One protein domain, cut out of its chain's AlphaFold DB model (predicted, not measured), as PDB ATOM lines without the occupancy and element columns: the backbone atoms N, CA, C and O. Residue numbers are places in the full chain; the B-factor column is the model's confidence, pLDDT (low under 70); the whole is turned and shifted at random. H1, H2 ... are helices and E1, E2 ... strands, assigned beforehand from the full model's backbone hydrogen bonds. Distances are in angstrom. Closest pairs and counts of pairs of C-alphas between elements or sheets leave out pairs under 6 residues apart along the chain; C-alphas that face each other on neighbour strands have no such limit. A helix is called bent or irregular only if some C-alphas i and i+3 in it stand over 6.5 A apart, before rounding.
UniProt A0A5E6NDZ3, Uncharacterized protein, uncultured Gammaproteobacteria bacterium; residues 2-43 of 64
ATOM      1  N   LEU A   2      -3.083   7.647  27.144       51.75
ATOM      2  CA  LEU A   2      -4.150   8.240  27.983       51.75
ATOM      3  C   LEU A   2      -5.339   7.326  28.354       51.75
ATOM      4  O   LEU A   2      -5.951   7.532  29.398       51.75
ATOM      5  N   ALA A   3      -5.693   6.350  27.510       56.88
ATOM      6  CA  ALA A   3      -6.841   5.478  27.764       56.88
ATOM      7  C   ALA A   3      -6.592   4.504  28.929       56.88
ATOM      8  O   ALA A   3      -7.477   4.295  29.743       56.88
ATOM      9  N   VAL A   4      -5.382   3.957  29.071       57.09
ATOM     10  CA  VAL A   4      -5.092   2.960  30.119       57.09
ATOM     11  C   VAL A   4      -5.005   3.618  31.500       57.09
ATOM     12  O   VAL A   4      -5.578   3.097  32.452       57.09
ATOM     13  N   GLU A   5      -4.378   4.797  31.592       54.41
ATOM     14  CA  GLU A   5      -4.293   5.571  32.842       54.41
ATOM     15  C   GLU A   5      -5.666   6.005  33.370       54.41
ATOM     16  O   GLU A   5      -5.891   6.001  34.574       54.41
ATOM     17  N   LYS A   6      -6.599   6.390  32.487       53.81
ATOM     18  CA  LYS A   6      -7.917   6.896  32.905       53.81
ATOM     19  C   LYS A   6      -8.976   5.810  33.105       53.81
ATOM     20  O   LYS A   6      -9.979   6.076  33.759       53.81
ATOM     21  N   THR A   7      -8.785   4.614  32.549       54.84
ATOM     22  CA  THR A   7      -9.771   3.521  32.620       54.84
ATOM     23  C   THR A   7      -9.648   2.680  33.895       54.84
ATOM     24  O   THR A   7     -10.590   1.977  34.251       54.84
ATOM     25  N   ILE A   8      -8.537   2.769  34.632       60.44
ATOM     26  CA  ILE A   8      -8.307   1.961  35.834       60.44
ATOM     27  C   ILE A   8      -8.207   2.893  37.047       60.44
ATOM     28  O   ILE A   8      -7.123   3.343  37.392       60.44
ATOM     29  N   SER A   9      -9.324   3.153  37.741       59.53
ATOM     30  CA  SER A   9      -9.348   3.997  38.958       59.53
ATOM     31  C   SER A   9      -8.399   3.539  40.079       59.53
ATOM     32  O   SER A   9      -8.166   4.296  41.012       59.53
ATOM     33  N   TYR A  10      -7.880   2.309  39.998       55.50
ATOM     34  CA  TYR A  10      -7.001   1.679  40.989       55.50
ATOM     35  C   TYR A  10      -5.528   1.593  40.549       55.50
ATOM     36  O   TYR A  10      -4.729   0.964  41.242       55.50
ATOM     37  N   LEU A  11      -5.165   2.138  39.381       64.31
ATOM     38  CA  LEU A  11      -3.791   2.134  38.883       64.31
ATOM     39  C   LEU A  11      -3.195   3.534  39.029       64.31
ATOM     40  O   LEU A  11      -3.509   4.439  38.261       64.31
ATOM     41  N   ASP A  12      -2.324   3.705  40.019       65.44
ATOM     42  CA  ASP A  12      -1.618   4.965  40.231       65.44
ATOM     43  C   ASP A  12      -0.636   5.280  39.095       65.44
ATOM     44  O   ASP A  12      -0.047   4.387  38.480       65.44
ATOM     45  N   LYS A  13      -0.404   6.575  38.862       62.97
ATOM     46  CA  LYS A  13       0.475   7.108  37.805       62.97
ATOM     47  C   LYS A  13       1.870   6.462  37.789       62.97
ATOM     48  O   LYS A  13       2.380   6.105  36.735       62.97
ATOM     49  N   VAL A  14       2.428   6.199  38.973       62.97
ATOM     50  CA  VAL A  14       3.729   5.523  39.154       62.97
ATOM     51  C   VAL A  14       3.725   4.095  38.593       62.97
ATOM     52  O   VAL A  14       4.715   3.653  38.010       62.97
ATOM     53  N   SER A  15       2.611   3.375  38.734       63.69
ATOM     54  CA  SER A  15       2.435   2.016  38.212       63.69
ATOM     55  C   SER A  15       2.274   2.013  36.688       63.69
ATOM     56  O   SER A  15       2.774   1.115  36.018       63.69
ATOM     57  N   ALA A  16       1.620   3.029  36.118       65.56
ATOM     58  CA  ALA A  16       1.495   3.181  34.668       65.56
ATOM     59  C   ALA A  16       2.837   3.544  34.001       65.56
ATOM     60  O   ALA A  16       3.183   2.972  32.966       65.56
ATOM     61  N   ASP A  17       3.620   4.426  34.627       66.56
ATOM     62  CA  ASP A  17       4.947   4.837  34.149       66.56
ATOM     63  C   ASP A  17       5.986   3.712  34.232       66.56
ATOM     64  O   ASP A  17       6.963   3.703  33.483       66.56
ATOM     65  N   SER A  18       5.780   2.733  35.117       66.62
ATOM     66  CA  SER A  18       6.693   1.598  35.255       66.62
ATOM     67  C   SER A  18       6.445   0.488  34.234       66.62
ATOM     68  O   SER A  18       7.381  -0.270  34.000       66.62
ATOM     69  N   ILE A  19       5.280   0.440  33.561       73.81
ATOM     70  CA  ILE A  19       4.938  -0.518  32.480       73.81
ATOM     71  C   ILE A  19       6.079  -0.741  31.469       73.81
ATOM     72  O   ILE A  19       6.456  -1.897  31.264       73.81
ATOM     73  N   PRO A  20       6.671   0.302  30.854       71.00
ATOM     74  CA  PRO A  20       7.773   0.128  29.903       71.00
ATOM     75  C   PRO A  20       9.074  -0.414  30.522       71.00
ATOM     76  O   PRO A  20       9.934  -0.888  29.788       71.00
ATOM     77  N   ASN A  21       9.230  -0.358  31.847       74.06
ATOM     78  CA  ASN A  21      10.418  -0.806  32.578       74.06
ATOM     79  C   ASN A  21      10.192  -2.127  33.348       74.06
ATOM     80  O   ASN A  21      11.049  -2.530  34.139       74.06
ATOM     81  N   LEU A  22       9.052  -2.816  33.171       78.50
ATOM     82  CA  LEU A  22       8.847  -4.117  33.817       78.50
ATOM     83  C   LEU A  22       9.786  -5.166  33.221       78.50
ATOM     84  O   LEU A  22       9.781  -5.439  32.022       78.50
ATOM     85  N   ALA A  23      10.546  -5.820  34.097       79.69
ATOM     86  CA  ALA A  23      11.318  -6.996  33.733       79.69
ATOM     87  C   ALA A  23      10.392  -8.147  33.304       79.69
ATOM     88  O   ALA A  23       9.297  -8.319  33.850       79.69
ATOM     89  N   THR A  24      10.861  -8.981  32.372       84.25
ATOM     90  CA  THR A  24      10.134 -10.166  31.894       84.25
ATOM     91  C   THR A  24       9.625 -11.024  33.053       84.25
ATOM     92  O   THR A  24      10.337 -11.277  34.026       84.25
ATOM     93  N   GLY A  25       8.371 -11.468  32.944       85.56
ATOM     94  CA  GLY A  25       7.701 -12.248  33.984       85.56
ATOM     95  C   GLY A  25       7.168 -11.413  35.148       85.56
ATOM     96  O   GLY A  25       6.679 -11.985  36.111       85.56
ATOM     97  N   THR A  26       7.228 -10.083  35.095       87.69
ATOM     98  CA  THR A  26       6.636  -9.217  36.125       87.69
ATOM     99  C   THR A  26       5.334  -8.603  35.609       87.69
ATOM    100  O   THR A  26       5.243  -8.239  34.438       87.69
ATOM    101  N   CYS A  27       4.323  -8.474  36.466       84.69
ATOM    102  CA  CYS A  27       3.070  -7.789  36.154       84.69
ATOM    103  C   CYS A  27       2.560  -6.963  37.341       84.69
ATOM    104  O   CYS A  27       2.986  -7.154  38.481       84.69
ATOM    105  N   ILE A  28       1.641  -6.039  37.062       83.88
ATOM    106  CA  ILE A  28       0.958  -5.229  38.074       83.88
ATOM    107  C   ILE A  28      -0.462  -5.768  38.225       83.88
ATOM    108  O   ILE A  28      -1.211  -5.830  37.249       83.88
ATOM    109  N   LEU A  29      -0.833  -6.156  39.442       81.75
ATOM    110  CA  LEU A  29      -2.186  -6.575  39.786       81.75
ATOM    111  C   LEU A  29      -2.909  -5.412  40.466       81.75
ATOM    112  O   LEU A  29      -2.539  -5.020  41.569       81.75
ATOM    113  N   ALA A  30      -3.952  -4.892  39.819       77.69
ATOM    114  CA  ALA A  30      -4.815  -3.835  40.343       77.69
ATOM    115  C   ALA A  30      -6.288  -4.174  40.059       77.69
ATOM    116  O   ALA A  30      -6.610  -4.689  38.988       77.69
ATOM    117  N   GLY A  31      -7.192  -3.902  41.005       75.12
ATOM    118  CA  GLY A  31      -8.636  -4.131  40.850       75.12
ATOM    119  C   GLY A  31      -9.279  -4.779  42.077       75.12
ATOM    120  O   GLY A  31      -8.666  -4.875  43.129       75.12
ATOM    121  N   LEU A  32     -10.513  -5.278  41.961       72.94
ATOM    122  CA  LEU A  32     -11.255  -5.850  43.103       72.94
ATOM    123  C   LEU A  32     -10.554  -7.044  43.779       72.94
ATOM    124  O   LEU A  32     -10.776  -7.299  44.960       72.94
ATOM    125  N   MET A  33      -9.702  -7.756  43.039       72.75
ATOM    126  CA  MET A  33      -8.897  -8.863  43.563       72.75
ATOM    127  C   MET A  33      -7.782  -8.392  44.515       72.75
ATOM    128  O   MET A  33      -7.313  -9.181  45.332       72.75
ATOM    129  N   ALA A  34      -7.361  -7.123  44.440       69.00
ATOM    130  CA  ALA A  34      -6.311  -6.539  45.272       69.00
ATOM    131  C   ALA A  34      -6.638  -5.074  45.606       69.00
ATOM    132  O   ALA A  34      -6.578  -4.195  44.750       69.00
ATOM    133  N   LYS A  35      -6.943  -4.798  46.882       65.06
ATOM    134  CA  LYS A  35      -7.327  -3.456  47.373       65.06
ATOM    135  C   LYS A  35      -6.275  -2.363  47.119       65.06
ATOM    136  O   LYS A  35      -6.616  -1.188  47.168       65.06
ATOM    137  N   ILE A  36      -5.021  -2.751  46.898       77.69
ATOM    138  CA  ILE A  36      -3.881  -1.878  46.600       77.69
ATOM    139  C   ILE A  36      -3.141  -2.506  45.410       77.69
ATOM    140  O   ILE A  36      -2.994  -3.734  45.401       77.69
ATOM    141  N   PRO A  37      -2.685  -1.719  44.419       74.50
ATOM    142  CA  PRO A  37      -1.891  -2.240  43.316       74.50
ATOM    143  C   PRO A  37      -0.590  -2.867  43.832       74.50
ATOM    144  O   PRO A  37       0.157  -2.251  44.590       74.50
ATOM    145  N   VAL A  38      -0.312  -4.100  43.411       82.50
ATOM    146  CA  VAL A  38       0.903  -4.833  43.792       82.50
ATOM    147  C   VAL A  38       1.651  -5.327  42.562       82.50
ATOM    148  O   VAL A  38       1.049  -5.730  41.566       82.50
ATOM    149  N   VAL A  39       2.980  -5.312  42.642       84.94
ATOM    150  CA  VAL A  39       3.864  -5.849  41.604       84.94
ATOM    151  C   VAL A  39       4.166  -7.309  41.924       84.94
ATOM    152  O   VAL A  39       4.614  -7.628  43.025       84.94
ATOM    153  N   ILE A  40       3.923  -8.202  40.969       87.50
ATOM    154  CA  ILE A  40       4.071  -9.649  41.138       87.50
ATOM    155  C   ILE A  40       5.057 -10.178  40.103       87.50
ATOM    156  O   ILE A  40       4.979  -9.828  38.927       87.50
ATOM    157  N   LYS A  41       5.960 -11.065  40.532       89.50
ATOM    158  CA  LYS A  41       6.835 -11.833  39.644       89.50
ATOM    159  C   LYS A  41       6.261 -13.229  39.418       89.50
ATOM    160  O   LYS A  41       6.222 -14.056  40.326       89.50
ATOM    161  N   VAL A  42       5.818 -13.475  38.197       89.88
ATOM    162  CA  VAL A  42       5.344 -14.761  37.702       89.88
ATOM    163  C   VAL A  42       6.535 -15.551  37.175       89.88
ATOM    164  O   VAL A  42       7.262 -15.110  36.284       89.88
ATOM    165  N   ASN A  43       6.741 -16.737  37.739       90.25
ATOM    166  CA  ASN A  43       7.780 -17.645  37.275       90.25
ATOM    167  C   ASN A  43       7.349 -18.375  36.004       90.25
ATOM    168  O   ASN A  43       6.167 -18.649  35.792       90.25
TER     169      ASN A  43
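This is residues 2 to 43 of the 64 residues of an uncharacterized protein of uncultured Gammaproteobacteria bacterium (UniProt A0A5E6NDZ3). Two short helices, H1 and then H2, lead into a curved two-stranded hairpin of E1 and E2, and H2 lies loosely over the hairpin with its residues 15 to 19, while H1 stays away from both strands. E2 bends by 76 degrees at residue 37. The printed part has 42 residues with two named helices and two named strands, in the order H1, H2, E1, E2; the sheet, order E1 - E2, is antiparallel and the class is mixed, helices and strands. The whole is compact, with a radius of gyration of the C-alphas of 10.3 A, and spans 28 by 22 by 13 A.

H1, residues 2 to 7, and H2, residues 13 to 21, are close but not clearly touching; their closest C-alphas, those of Glu 5 and Ala 16, are 6.5 A apart. Their lines stand at a steep tilt of 56 degrees, opposite ways. H2 is irregular, but only just: C-alphas 17 and 20 are 6.9 A apart. Every O i to N i+4 pair is within hydrogen-bond range in H1; in H2 2 of 5 are, beside 3 of 6 O i to N i+3 pairs. The closest C-alphas of H2 and E1, residues 26 to 31, are those of Ser 15 and Ile 28, 7.4 A apart. E1 and E2, residues 34 to 41, form an antiparallel hairpin at 169 degrees, with N 27 and O 40 at 2.9 A and N 38 and O 29 at 3.0 A. H1 is apart from E1 and E2.

H1 begins at C-alpha 2, (-4.150, 8.240, 27.983). H2 is 13.7 A long, E1 16.8 A and E2 15.2 A from first to last C-alpha. E2 ends at C-alpha 41, (6.835, -11.833, 39.644).

The C-alphas of Leu 2 and Asn 43, the two farthest apart, are 30.0 A apart. The printed part has no cut, and its three links are tight. The mean pLDDT of the printed part is 71.8; residues 2 to 18 and 34 to 35 are under 70.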